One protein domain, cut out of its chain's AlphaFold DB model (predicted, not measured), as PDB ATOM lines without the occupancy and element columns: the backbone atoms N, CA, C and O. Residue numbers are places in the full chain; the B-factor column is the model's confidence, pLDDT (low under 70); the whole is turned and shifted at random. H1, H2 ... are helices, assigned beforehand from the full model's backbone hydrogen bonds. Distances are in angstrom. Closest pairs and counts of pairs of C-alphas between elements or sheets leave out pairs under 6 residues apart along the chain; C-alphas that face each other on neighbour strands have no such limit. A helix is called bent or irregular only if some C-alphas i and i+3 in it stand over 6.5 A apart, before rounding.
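AT A GLANCE: This is residues 2 to 49 and 57 to 107 of the 226 residues of an uncharacterized protein of Panaeolus cyanescens (UniProt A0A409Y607). Three helices make a loose zigzag: H1 is short, H2 folds back from it after a tight turn, and the very long H3 runs back past H2 and makes the length of the whole. H2 comes nearest to H3 at Ala 39 and Leu 66, and residues 70 to 107 of H3 stick out as a long free arm. The printed part has 99 residues, with three named helices in the order H1, H2, H3 and no named strand; its class is all helix. It is extended, with a radius of gyration of the C-alphas of 21.6 A, and forms a rod spanning 77 by 29 by 26 A.

IN THESE COORDINATES: H1 is residues 2 to 16, 21.9 A long, beginning at C-alpha 2 at (-5.836, 48.126, 41.854). H2 is residues 19 to 47, 42.1 A long, beginning at C-alpha 19 at (7.392, 31.676, 27.398). H3 is residues 57 to 107, 75.0 A long, ending at C-alpha 107 at (21.197, 7.632, 60.600). H3 is irregular, but only just: C-alphas 58 and 61 are 6.6 A apart.

HOW THE PARTS SIT: H1 and H2 are close but not clearly touching; their closest C-alphas, of Ala 14 and Tyr 22, are 6.9 A apart. They run opposite ways at a shallow tilt of 33 degrees, only just short of steep. H2 and H3 are close but not clearly touching; their closest C-alphas, of Ala 39 and Leu 66, are 7.6 A apart. They run opposite ways at a shallow tilt of 34 degrees, only just short of steep. H1 and H3 are apart. In H1 and H2 every O i to N i+4 pair is within hydrogen-bond range; in H3, 45 of 47 are.

THE WHOLE: The two C-alphas farthest apart, of Thr 49 and Phe 107, are 77.0 A apart. Residues 50 to 56 are not printed, and C-alphas 49 and 57 are 15.2 A apart across the cut. The link from H1 to H2 is tight. Mean pLDDT of the printed part is 82.7; residues 2 to 3, 13 and 17 are under 70.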
ATOM      1  N   ALA A   2      -5.773  49.484  42.408       53.69
ATOM      2  CA  ALA A   2      -5.836  48.126  41.854       53.69
ATOM      3  C   ALA A   2      -4.799  47.849  40.741       53.69
ATOM      4  O   ALA A   2      -4.262  46.746  40.688       53.69
ATOM      5  N   ASP A   3      -4.454  48.853  39.924       68.75
ATOM      6  CA  ASP A   3      -3.546  48.675  38.775       68.75
ATOM      7  C   ASP A   3      -2.135  48.219  39.186       68.75
ATOM      8  O   ASP A   3      -1.581  47.287  38.610       68.75
ATOM      9  N   ASN A   4      -1.604  48.759  40.288       75.25
ATOM     10  CA  ASN A   4      -0.267  48.410  40.783       75.25
ATOM     11  C   ASN A   4      -0.149  46.947  41.249       75.25
ATOM     12  O   ASN A   4       0.934  46.363  41.203       75.25
ATOM     13  N   ILE A   5      -1.245  46.347  41.729       75.31
ATOM     14  CA  ILE A   5      -1.242  44.959  42.216       75.31
ATOM     15  C   ILE A   5      -1.209  43.995  41.028       75.31
ATOM     16  O   ILE A   5      -0.467  43.013  41.056       75.31
ATOM     17  N   ILE A   6      -1.966  44.298  39.971       73.94
ATOM     18  CA  ILE A   6      -2.005  43.488  38.751       73.94
ATOM     19  C   ILE A   6      -0.643  43.512  38.061       73.94
ATOM     20  O   ILE A   6      -0.131  42.445  37.732       73.94
ATOM     21  N   ASP A   7      -0.012  44.682  37.943       77.69
ATOM     22  CA  ASP A   7       1.327  44.809  37.355       77.69
ATOM     23  C   ASP A   7       2.396  44.061  38.161       77.69
ATOM     24  O   ASP A   7       3.273  43.411  37.593       77.69
ATOM     25  N   THR A   8       2.310  44.090  39.495       80.81
ATOM     26  CA  THR A   8       3.247  43.359  40.364       80.81
ATOM     27  C   THR A   8       3.101  41.845  40.186       80.81
ATOM     28  O   THR A   8       4.100  41.134  40.067       80.81
ATOM     29  N   ILE A   9       1.864  41.344  40.114       73.00
ATOM     30  CA  ILE A   9       1.586  39.922  39.880       73.00
ATOM     31  C   ILE A   9       2.007  39.512  38.463       73.00
ATOM     32  O   ILE A   9       2.584  38.440  38.292       73.00
ATOM     33  N   PHE A  10       1.770  40.355  37.455       72.75
ATOM     34  CA  PHE A  10       2.152  40.078  36.068       72.75
ATOM     35  C   PHE A  10       3.664  40.057  35.869       72.75
ATOM     36  O   PHE A  10       4.159  39.167  35.182       72.75
ATOM     37  N   ASN A  11       4.395  40.977  36.499       77.00
ATOM     38  CA  ASN A  11       5.856  40.977  36.466       77.00
ATOM     39  C   ASN A  11       6.426  39.738  37.173       77.00
ATOM     40  O   ASN A  11       7.318  39.086  36.640       77.00
ATOM     41  N   PHE A  12       5.850  39.342  38.313       76.81
ATOM     42  CA  PHE A  12       6.268  38.129  39.022       76.81
ATOM     43  C   PHE A  12       5.981  36.844  38.220       76.81
ATOM     44  O   PHE A  12       6.805  35.926  38.179       76.81
ATOM     45  N   LEU A  13       4.832  36.779  37.537       69.00
ATOM     46  CA  LEU A  13       4.507  35.683  36.618       69.00
ATOM     47  C   LEU A  13       5.444  35.665  35.403       69.00
ATOM     48  O   LEU A  13       5.881  34.588  35.002       69.00
ATOM     49  N   ALA A  14       5.762  36.824  34.822       72.62
ATOM     50  CA  ALA A  14       6.624  36.931  33.646       72.62
ATOM     51  C   ALA A  14       8.058  36.456  33.920       72.62
ATOM     52  O   ALA A  14       8.645  35.785  33.072       72.62
ATOM     53  N   ASP A  15       8.591  36.739  35.110       77.69
ATOM     54  CA  ASP A  15       9.945  36.324  35.491       77.69
ATOM     55  C   ASP A  15      10.050  34.826  35.834       77.69
ATOM     56  O   ASP A  15      11.137  34.250  35.757       77.69
ATOM     57  N   THR A  16       8.936  34.173  36.185       81.94
ATOM     58  CA  THR A  16       8.940  32.786  36.691       81.94
ATOM     59  C   THR A  16       8.417  31.758  35.675       81.94
ATOM     60  O   THR A  16       8.721  30.570  35.790       81.94
ATOM     61  N   LEU A  17       7.627  32.167  34.673       67.50
ATOM     62  CA  LEU A  17       6.996  31.240  33.724       67.50
ATOM     63  C   LEU A  17       7.757  31.110  32.392       67.50
ATOM     64  O   LEU A  17       8.043  32.108  31.732       67.50
ATOM     65  N   PRO A  18       7.975  29.874  31.903       76.25
ATOM     66  CA  PRO A  18       8.397  29.617  30.530       76.25
ATOM     67  C   PRO A  18       7.485  30.316  29.508       76.25
ATOM     68  O   PRO A  18       6.259  30.197  29.583       76.25
ATOM     69  N   GLN A  19       8.081  30.969  28.499       73.69
ATOM     70  CA  GLN A  19       7.392  31.676  27.398       73.69
ATOM     71  C   GLN A  19       6.087  31.030  26.878       73.69
ATOM     72  O   GLN A  19       5.103  31.758  26.703       73.69
ATOM     73  N   PRO A  20       6.006  29.706  26.627       79.38
ATOM     74  CA  PRO A  20       4.767  29.097  26.145       79.38
ATOM     75  C   PRO A  20       3.593  29.246  27.122       79.38
ATOM     76  O   PRO A  20       2.483  29.546  26.682       79.38
ATOM     77  N   LEU A  21       3.819  29.124  28.433       71.12
ATOM     78  CA  LEU A  21       2.754  29.224  29.435       71.12
ATOM     79  C   LEU A  21       2.216  30.651  29.561       71.12
ATOM     80  O   LEU A  21       1.006  30.839  29.668       71.12
ATOM     81  N   TYR A  22       3.093  31.649  29.460       77.06
ATOM     82  CA  TYR A  22       2.693  33.055  29.455       77.06
ATOM     83  C   TYR A  22       1.777  33.381  28.265       77.06
ATOM     84  O   TYR A  22       0.725  34.002  28.428       77.06
ATOM     85  N   SER A  23       2.115  32.879  27.071       81.31
ATOM     86  CA  SER A  23       1.296  33.092  25.871       81.31
ATOM     87  C   SER A  23      -0.089  32.442  25.966       81.31
ATOM     88  O   SER A  23      -1.075  33.008  25.490       81.31
ATOM     89  N   ILE A  24      -0.179  31.270  26.604       79.94
ATOM     90  CA  ILE A  24      -1.444  30.566  26.828       79.94
ATOM     91  C   ILE A  24      -2.281  31.332  27.849       79.94
ATOM     92  O   ILE A  24      -3.454  31.586  27.592       79.94
ATOM     93  N   ALA A  25      -1.678  31.749  28.965       75.12
ATOM     94  CA  ALA A  25      -2.365  32.496  30.010       75.12
ATOM     95  C   ALA A  25      -2.983  33.785  29.459       75.12
ATOM     96  O   ALA A  25      -4.174  34.007  29.648       75.12
ATOM     97  N   ILE A  26      -2.218  34.579  28.702       80.81
ATOM     98  CA  ILE A  26      -2.738  35.798  28.071       80.81
ATOM     99  C   ILE A  26      -3.857  35.477  27.089       80.81
ATOM    100  O   ILE A  26      -4.910  36.101  27.158       80.81
ATOM    101  N   LYS A  27      -3.674  34.497  26.196       81.56
ATOM    102  CA  LYS A  27      -4.714  34.135  25.221       81.56
ATOM    103  C   LYS A  27      -6.014  33.727  25.903       81.56
ATOM    104  O   LYS A  27      -7.077  34.169  25.470       81.56
ATOM    105  N   VAL A  28      -5.922  32.916  26.956       78.38
ATOM    106  CA  VAL A  28      -7.070  32.481  27.758       78.38
ATOM    107  C   VAL A  28      -7.716  33.675  28.450       78.38
ATOM    108  O   VAL A  28      -8.929  33.832  28.353       78.38
ATOM    109  N   LEU A  29      -6.927  34.546  29.085       76.69
ATOM    110  CA  LEU A  29      -7.437  35.727  29.781       76.69
ATOM    111  C   LEU A  29      -8.151  36.683  28.816       76.69
ATOM    112  O   LEU A  29      -9.255  37.134  29.104       76.69
ATOM    113  N   SER A  30      -7.557  36.945  27.650       87.75
ATOM    114  CA  SER A  30      -8.136  37.801  26.612       87.75
ATOM    115  C   SER A  30      -9.426  37.217  26.038       87.75
ATOM    116  O   SER A  30     -10.408  37.944  25.903       87.75
ATOM    117  N   HIS A  31      -9.462  35.915  25.731       80.38
ATOM    118  CA  HIS A  31     -10.685  35.267  25.241       80.38
ATOM    119  C   HIS A  31     -11.770  35.210  26.319       80.38
ATOM    120  O   HIS A  31     -12.940  35.406  26.002       80.38
ATOM    121  N   ALA A  32     -11.403  34.997  27.587       76.38
ATOM    122  CA  ALA A  32     -12.342  35.027  28.703       76.38
ATOM    123  C   ALA A  32     -12.957  36.422  28.877       76.38
ATOM    124  O   ALA A  32     -14.173  36.538  28.997       76.38
ATOM    125  N   PHE A  33     -12.143  37.480  28.812       78.44
ATOM    126  CA  PHE A  33     -12.636  38.856  28.863       78.44
ATOM    127  C   PHE A  33     -13.578  39.168  27.700       78.44
ATOM    128  O   PHE A  33     -14.682  39.653  27.927       78.44
ATOM    129  N   ALA A  34     -13.184  38.828  26.469       81.88
ATOM    130  CA  ALA A  34     -14.022  39.029  25.290       81.88
ATOM    131  C   ALA A  34     -15.358  38.273  25.396       81.88
ATOM    132  O   ALA A  34     -16.409  38.829  25.074       81.88
ATOM    133  N   ALA A  35     -15.335  37.035  25.897       74.38
ATOM    134  CA  ALA A  35     -16.537  36.237  26.123       74.38
ATOM    135  C   ALA A  35     -17.456  36.859  27.185       74.38
ATOM    136  O   ALA A  35     -18.667  36.918  26.977       74.38
ATOM    137  N   ILE A  36     -16.898  37.366  28.293       75.25
ATOM    138  CA  ILE A  36     -17.664  38.061  29.337       75.25
ATOM    139  C   ILE A  36     -18.302  39.326  28.767       75.25
ATOM    140  O   ILE A  36     -19.497  39.528  28.947       75.25
ATOM    141  N   THR A  37     -17.546  40.149  28.037       80.94
ATOM    142  CA  THR A  37     -18.077  41.376  27.432       80.94
ATOM    143  C   THR A  37     -19.199  41.073  26.444       80.94
ATOM    144  O   THR A  37     -20.260  41.686  26.538       80.94
ATOM    145  N   ALA A  38     -19.015  40.089  25.556       77.69
ATOM    146  CA  ALA A  38     -20.051  39.661  24.618       77.69
ATOM    147  C   ALA A  38     -21.312  39.162  25.347       77.69
ATOM    148  O   ALA A  38     -22.431  39.549  25.000       77.69
ATOM    149  N   ALA A  39     -21.141  38.365  26.405       75.69
ATOM    150  CA  ALA A  39     -22.245  37.896  27.236       75.69
ATOM    151  C   ALA A  39     -22.972  39.057  27.934       75.69
ATOM    152  O   ALA A  39     -24.199  39.103  27.916       75.69
ATOM    153  N   SER A  40     -22.242  40.028  28.494       78.44
ATOM    154  CA  SER A  40     -22.821  41.221  29.120       78.44
ATOM    155  C   SER A  40     -23.595  42.080  28.122       78.44
ATOM    156  O   SER A  40     -24.689  42.537  28.446       78.44
ATOM    157  N   THR A  41     -23.082  42.268  26.902       83.00
ATOM    158  CA  THR A  41     -23.801  43.010  25.852       83.00
ATOM    159  C   THR A  41     -25.074  42.299  25.408       83.00
ATOM    160  O   THR A  41     -26.084  42.950  25.161       83.00
ATOM    161  N   LEU A  42     -25.050  40.965  25.367       77.81
ATOM    162  CA  LEU A  42     -26.204  40.148  25.007       77.81
ATOM    163  C   LEU A  42     -27.272  40.181  26.112       77.81
ATOM    164  O   LEU A  42     -28.453  40.361  25.833       77.81
ATOM    165  N   LEU A  43     -26.861  40.089  27.380       78.44
ATOM    166  CA  LEU A  43     -27.740  40.292  28.536       78.44
ATOM    167  C   LEU A  43     -28.371  41.688  28.523       78.44
ATOM    168  O   LEU A  43     -29.578  41.813  28.711       78.44
ATOM    169  N   ALA A  44     -27.577  42.727  28.256       80.50
ATOM    170  CA  ALA A  44     -28.073  44.095  28.158       80.50
ATOM    171  C   ALA A  44     -29.073  44.271  27.002       80.50
ATOM    172  O   ALA A  44     -30.080  44.958  27.172       80.50
ATOM    173  N   SER A  45     -28.846  43.625  25.849       78.50
ATOM    174  CA  SER A  45     -29.791  43.686  24.727       78.50
ATOM    175  C   SER A  45     -31.096  42.951  25.037       78.50
ATOM    176  O   SER A  45     -32.164  43.443  24.679       78.50
ATOM    177  N   LEU A  46     -31.038  41.808  25.733       73.88
ATOM    178  CA  LEU A  46     -32.238  41.087  26.170       73.88
ATOM    179  C   LEU A  46     -33.048  41.881  27.201       73.88
ATOM    180  O   LEU A  46     -34.271  41.904  27.110       73.88
ATOM    181  N   LEU A  47     -32.385  42.537  28.157       79.69
ATOM    182  CA  LEU A  47     -33.051  43.323  29.204       79.69
ATOM    183  C   LEU A  47     -33.734  44.585  28.660       79.69
ATOM    184  O   LEU A  47     -34.761  44.993  29.196       79.69
ATOM    185  N   ASN A  48     -33.192  45.183  27.596       84.44
ATOM    186  CA  ASN A  48     -33.779  46.360  26.952       84.44
ATOM    187  C   ASN A  48     -34.863  46.025  25.909       84.44
ATOM    188  O   ASN A  48     -35.505  46.945  25.404       84.44
ATOM    189  N   THR A  49     -35.081  44.748  25.573       80.19
ATOM    190  CA  THR A  49     -36.089  44.337  24.581       80.19
ATOM    191  C   THR A  49     -37.401  43.957  25.265       80.19
ATOM    192  O   THR A  49     -37.422  43.120  26.168       80.19
ATOM    193  N   GLN A  57     -37.229  31.144  19.074       81.75
ATOM    194  CA  GLN A  57     -36.250  30.516  18.187       81.75
ATOM    195  C   GLN A  57     -34.915  31.279  18.114       81.75
ATOM    196  O   GLN A  57     -33.876  30.676  17.858       81.75
ATOM    197  N   THR A  58     -34.925  32.587  18.390       79.50
ATOM    198  CA  THR A  58     -33.731  33.452  18.351       79.50
ATOM    199  C   THR A  58     -33.060  33.570  19.723       79.50
ATOM    200  O   THR A  58     -31.840  33.684  19.810       79.50
ATOM    201  N   ILE A  59     -33.838  33.493  20.807       80.62
ATOM    202  CA  ILE A  59     -33.345  33.622  22.191       80.62
ATOM    203  C   ILE A  59     -32.773  32.313  22.748       80.62
ATOM    204  O   ILE A  59     -31.885  32.332  23.601       80.62
ATOM    205  N   LEU A  60     -33.253  31.167  22.268       81.25
ATOM    206  CA  LEU A  60     -32.898  29.863  22.826       81.25
ATOM    207  C   LEU A  60     -31.407  29.502  22.636       81.25
ATOM    208  O   LEU A  60     -30.786  29.090  23.622       81.25
ATOM    209  N   PRO A  61     -30.775  29.710  21.459       81.06
ATOM    210  CA  PRO A  61     -29.350  29.423  21.286       81.06
ATOM    211  C   PRO A  61     -28.423  30.182  22.258       81.06
ATOM    212  O   PRO A  61     -27.642  29.522  22.949       81.06
ATOM    213  N   PRO A  62     -28.500  31.523  22.400       77.62
ATOM    214  CA  PRO A  62     -27.623  32.234  23.328       77.62
ATOM    215  C   PRO A  62     -27.893  31.877  24.797       77.62
ATOM    216  O   PRO A  62     -26.952  31.800  25.590       77.62
ATOM    217  N   LEU A  63     -29.135  31.554  25.166       78.31
ATOM    218  CA  LEU A  63     -29.463  31.122  26.526       78.31
ATOM    219  C   LEU A  63     -28.796  29.782  26.883       78.31
ATOM    220  O   LEU A  63     -28.216  29.645  27.960       78.31
ATOM    221  N   ILE A  64     -28.807  28.812  25.959       83.69
ATOM    222  CA  ILE A  64     -28.093  27.538  26.133       83.69
ATOM    223  C   ILE A  64     -26.589  27.777  26.266       83.69
ATOM    224  O   ILE A  64     -25.956  27.166  27.127       83.69
ATOM    225  N   THR A  65     -26.007  28.678  25.466       83.62
ATOM    226  CA  THR A  65     -24.572  28.986  25.591       83.62
ATOM    227  C   THR A  65     -24.226  29.587  26.953       83.62
ATOM    228  O   THR A  65     -23.189  29.245  27.518       83.62
ATOM    229  N   LEU A  66     -25.117  30.399  27.531       81.81
ATOM    230  CA  LEU A  66     -24.942  30.963  28.869       81.81
ATOM    231  C   LEU A  66     -25.012  29.873  29.948       81.81
ATOM    232  O   LEU A  66     -24.142  29.817  30.818       81.81
ATOM    233  N   PHE A  67     -25.977  28.954  29.859       81.31
ATOM    234  CA  PHE A  67     -26.045  27.797  30.756       81.31
ATOM    235  C   PHE A  67     -24.824  26.879  30.627       81.31
ATOM    236  O   PHE A  67     -24.274  26.439  31.636       81.31
ATOM    237  N   ALA A  68     -24.358  26.621  29.405       86.00
ATOM    238  CA  ALA A  68     -23.158  25.830  29.162       86.00
ATOM    239  C   ALA A  68     -21.910  26.503  29.758       86.00
ATOM    240  O   ALA A  68     -21.116  25.840  30.427       86.00
ATOM    241  N   ALA A  69     -21.768  27.821  29.586       82.44
ATOM    242  CA  ALA A  69     -20.688  28.597  30.189       82.44
ATOM    243  C   ALA A  69     -20.747  28.562  31.725       82.44
ATOM    244  O   ALA A  69     -19.721  28.360  32.374       82.44
ATOM    245  N   TYR A  70     -21.941  28.680  32.313       85.25
ATOM    246  CA  TYR A  70     -22.146  28.576  33.759       85.25
ATOM    247  C   TYR A  70     -21.738  27.198  34.305       85.25
ATOM    248  O   TYR A  70     -21.006  27.112  35.293       85.25
ATOM    249  N   ILE A  71     -22.141  26.116  33.632       85.75
ATOM    250  CA  ILE A  71     -21.764  24.748  34.018       85.75
ATOM    251  C   ILE A  71     -20.254  24.528  33.858       85.75
ATOM    252  O   ILE A  71     -19.627  23.914  34.723       85.75
ATOM    253  N   ALA A  72     -19.644  25.057  32.794       84.62
ATOM    254  CA  ALA A  72     -18.198  24.997  32.601       84.62
ATOM    255  C   ALA A  72     -17.447  25.713  33.736       84.62
ATOM    256  O   ALA A  72     -16.487  25.164  34.281       84.62
ATOM    257  N   LEU A  73     -17.928  26.887  34.158       83.94
ATOM    258  CA  LEU A  73     -17.362  27.631  35.285       83.94
ATOM    259  C   LEU A  73     -17.472  26.844  36.602       83.94
ATOM    260  O   LEU A  73     -16.508  26.760  37.361       83.94
ATOM    261  N   LEU A  74     -18.623  26.209  36.841       85.56
ATOM    262  CA  LEU A  74     -18.858  25.315  37.980       85.56
ATOM    263  C   LEU A  74     -17.905  24.111  37.981       85.56
ATOM    264  O   LEU A  74     -17.381  23.732  39.032       85.56
ATOM    265  N   SER A  75     -17.648  23.528  36.808       87.88
ATOM    266  CA  SER A  75     -16.703  22.419  36.641       87.88
ATOM    267  C   SER A  75     -15.272  22.847  36.969       87.88
ATOM    268  O   SER A  75     -14.570  22.160  37.720       87.88
ATOM    269  N   ILE A  76     -14.859  24.025  36.486       88.31
ATOM    270  CA  ILE A  76     -13.551  24.608  36.807       88.31
ATOM    271  C   ILE A  76     -13.450  24.851  38.312       88.31
ATOM    272  O   ILE A  76     -12.526  24.344  38.935       88.31
ATOM    273  N   TYR A  77     -14.429  25.522  38.923       87.19
ATOM    274  CA  TYR A  77     -14.430  25.812  40.360       87.19
ATOM    275  C   TYR A  77     -14.270  24.546  41.215       87.19
ATOM    276  O   TYR A  77     -13.452  24.502  42.141       87.19
ATOM    277  N   ARG A  78     -15.006  23.481  40.880       86.06
ATOM    278  CA  ARG A  78     -14.909  22.196  41.582       86.06
ATOM    279  C   ARG A  78     -13.533  21.553  41.404       86.06
ATOM    280  O   ARG A  78     -12.959  21.069  42.380       86.06
ATOM    281  N   THR A  79     -13.001  21.573  40.185       88.88
ATOM    282  CA  THR A  79     -11.688  20.995  39.862       88.88
ATOM    283  C   THR A  79     -10.568  21.756  40.564       88.88
ATOM    284  O   THR A  79      -9.713  21.141  41.196       88.88
ATOM    285  N   THR A  80     -10.612  23.089  40.553       89.81
ATOM    286  CA  THR A  80      -9.642  23.951  41.234       89.81
ATOM    287  C   THR A  80      -9.696  23.761  42.748       89.81
ATOM    288  O   THR A  80      -8.654  23.620  43.380       89.81
ATOM    289  N   THR A  81     -10.891  23.662  43.339       90.62
ATOM    290  CA  THR A  81     -11.043  23.398  44.781       90.62
ATOM    291  C   THR A  81     -10.442  22.042  45.171       90.62
ATOM    292  O   THR A  81      -9.726  21.936  46.170       90.62
ATOM    293  N   TRP A  82     -10.684  20.999  44.370       91.44
ATOM    294  CA  TRP A  82     -10.107  19.673  44.601       91.44
ATOM    295  C   TRP A  82      -8.584  19.652  44.396       91.44
ATOM    296  O   TRP A  82      -7.858  19.039  45.184       91.44
ATOM    297  N   PHE A  83      -8.089  20.380  43.395       95.06
ATOM    298  CA  PHE A  83      -6.663  20.531  43.124       95.06
ATOM    299  C   PHE A  83      -5.938  21.241  44.270       95.06
ATOM    300  O   PHE A  83      -4.962  20.707  44.789       95.06
ATOM    301  N   ILE A  84      -6.447  22.387  44.733       93.75
ATOM    302  CA  ILE A  84      -5.864  23.145  45.852       93.75
ATOM    303  C   ILE A  84      -5.772  22.265  47.101       93.75
ATOM    304  O   ILE A  84      -4.726  22.197  47.747       93.75
ATOM    305  N   ARG A  85      -6.843  21.527  47.415       92.69
ATOM    306  CA  ARG A  85      -6.848  20.578  48.536       92.69
ATOM    307  C   ARG A  85      -5.766  19.507  48.387       92.69
ATOM    308  O   ARG A  85      -5.095  19.180  49.363       92.69
ATOM    309  N   THR A  86      -5.593  18.981  47.178       92.81
ATOM    310  CA  THR A  86      -4.573  17.975  46.861       92.81
ATOM    311  C   THR A  86      -3.159  18.545  46.995       92.81
ATOM    312  O   THR A  86      -2.308  17.905  47.603       92.81
ATOM    313  N   VAL A  87      -2.911  19.775  46.537       96.06
ATOM    314  CA  VAL A  87      -1.615  20.455  46.714       96.06
ATOM    315  C   VAL A  87      -1.282  20.617  48.198       96.06
ATOM    316  O   VAL A  87      -0.200  20.219  48.619       96.06
ATOM    317  N   PHE A  88      -2.212  21.113  49.022       95.56
ATOM    318  CA  PHE A  88      -1.985  21.225  50.470       95.56
ATOM    319  C   PHE A  88      -1.736  19.871  51.138       95.56
ATOM    320  O   PHE A  88      -0.898  19.763  52.034       95.56
ATOM    321  N   PHE A  89      -2.436  18.830  50.690       95.31
ATOM    322  CA  PHE A  89      -2.196  17.468  51.142       95.31
ATOM    323  C   PHE A  89      -0.764  17.019  50.810       95.31
ATOM    324  O   PHE A  89      -0.058  16.553  51.703       95.31
ATOM    325  N   PHE A  90      -0.297  17.221  49.575       95.50
ATOM    326  CA  PHE A  90       1.068  16.871  49.170       95.50
ATOM    327  C   PHE A  90       2.137  17.697  49.874       95.50
ATOM    328  O   PHE A  90       3.165  17.143  50.233       95.50
ATOM    329  N   VAL A  91       1.915  18.986  50.129       96.62
ATOM    330  CA  VAL A  91       2.868  19.801  50.899       96.62
ATOM    331  C   VAL A  91       2.981  19.271  52.328       96.62
ATOM    332  O   VAL A  91       4.084  19.048  52.823       96.62
ATOM    333  N   LYS A  92       1.843  19.000  52.980       93.50
ATOM    334  CA  LYS A  92       1.812  18.468  54.347       93.50
ATOM    335  C   LYS A  92       2.486  17.097  54.444       93.50
ATOM    336  O   LYS A  92       3.363  16.904  55.280       93.50
ATOM    337  N   TRP A  93       2.082  16.142  53.610       94.50
ATOM    338  CA  TRP A  93       2.597  14.771  53.680       94.50
ATOM    339  C   TRP A  93       3.963  14.613  53.031       94.50
ATOM    340  O   TRP A  93       4.798  13.883  53.550       94.50
ATOM    341  N   GLY A  94       4.222  15.335  51.946       95.31
ATOM    342  CA  GLY A  94       5.533  15.405  51.311       95.31
ATOM    343  C   GLY A  94       6.583  15.966  52.261       95.31
ATOM    344  O   GLY A  94       7.661  15.396  52.353       95.31
ATOM    345  N   GLY A  95       6.249  16.995  53.049       96.12
ATOM    346  CA  GLY A  95       7.127  17.501  54.106       96.12
ATOM    347  C   GLY A  95       7.433  16.454  55.179       96.12
ATOM    348  O   GLY A  95       8.592  16.278  55.547       96.12
ATOM    349  N   ILE A  96       6.421  15.705  55.635       94.62
ATOM    350  CA  ILE A  96       6.612  14.612  56.606       94.62
ATOM    351  C   ILE A  96       7.526  13.527  56.023       94.62
ATOM    352  O   ILE A  96       8.484  13.130  56.678       94.62
ATOM    353  N   ILE A  97       7.272  13.075  54.792       94.44
ATOM    354  CA  ILE A  97       8.078  12.039  54.128       94.44
ATOM    355  C   ILE A  97       9.515  12.526  53.904       94.44
ATOM    356  O   ILE A  97      10.451  11.773  54.154       94.44
ATOM    357  N   ALA A  98       9.702  13.780  53.490       94.25
ATOM    358  CA  ALA A  98      11.022  14.373  53.293       94.25
ATOM    359  C   ALA A  98      11.804  14.471  54.608       94.25
ATOM    360  O   ALA A  98      12.975  14.101  54.647       94.25
ATOM    361  N   ALA A  99      11.160  14.903  55.696       95.50
ATOM    362  CA  ALA A  99      11.780  14.943  57.018       95.50
ATOM    363  C   ALA A  99      12.173  13.540  57.504       95.50
ATOM    364  O   ALA A  99      13.261  13.348  58.043       95.50
ATOM    365  N   LEU A 100      11.317  12.544  57.266       93.44
ATOM    366  CA  LEU A 100      11.570  11.153  57.645       93.44
ATOM    367  C   LEU A 100      12.712  10.545  56.819       93.44
ATOM    368  O   LEU A 100      13.584   9.886  57.377       93.44
ATOM    369  N   ALA A 101      12.761  10.827  55.516       90.62
ATOM    370  CA  ALA A 101      13.853  10.422  54.636       90.62
ATOM    371  C   ALA A 101      15.178  11.108  55.001       90.62
ATOM    372  O   ALA A 101      16.214  10.453  55.009       90.62
ATOM    373  N   ALA A 102      15.153  12.398  55.353       90.81
ATOM    374  CA  ALA A 102      16.332  13.118  55.829       90.81
ATOM    375  C   ALA A 102      16.841  12.546  57.162       90.81
ATOM    376  O   ALA A 102      18.042  12.333  57.320       90.81
ATOM    377  N   GLY A 103      15.933  12.227  58.092       89.12
ATOM    378  CA  GLY A 103      16.269  11.555  59.346       89.12
ATOM    379  C   GLY A 103      16.868  10.167  59.116       89.12
ATOM    380  O   GLY A 103      17.948   9.873  59.622       89.12
ATOM    381  N   ALA A 104      16.220   9.334  58.298       85.94
ATOM    382  CA  ALA A 104      16.726   8.009  57.940       85.94
ATOM    383  C   ALA A 104      18.085   8.087  57.225       85.94
ATOM    384  O   ALA A 104      18.995   7.327  57.547       85.94
ATOM    385  N   GLY A 105      18.246   9.045  56.311       79.56
ATOM    386  CA  GLY A 105      19.500   9.309  55.614       79.56
ATOM    387  C   GLY A 105      20.622   9.717  56.564       79.56
ATOM    388  O   GLY A 105      21.732   9.221  56.420       79.56
ATOM    389  N   TYR A 106      20.342  10.545  57.574       83.94
ATOM    390  CA  TYR A 106      21.328  10.917  58.591       83.94
ATOM    391  C   TYR A 106      21.788   9.707  59.419       83.94
ATOM    392  O   TYR A 106      22.987   9.511  59.601       83.94
ATOM    393  N   PHE A 107      20.856   8.851  59.856       77.31
ATOM    394  CA  PHE A 107      21.197   7.632  60.600       77.31
ATOM    395  C   PHE A 107      21.953   6.601  59.750       77.31
ATOM    396  O   PHE A 107      22.846   5.932  60.261       77.31
TER     397      PHE A 107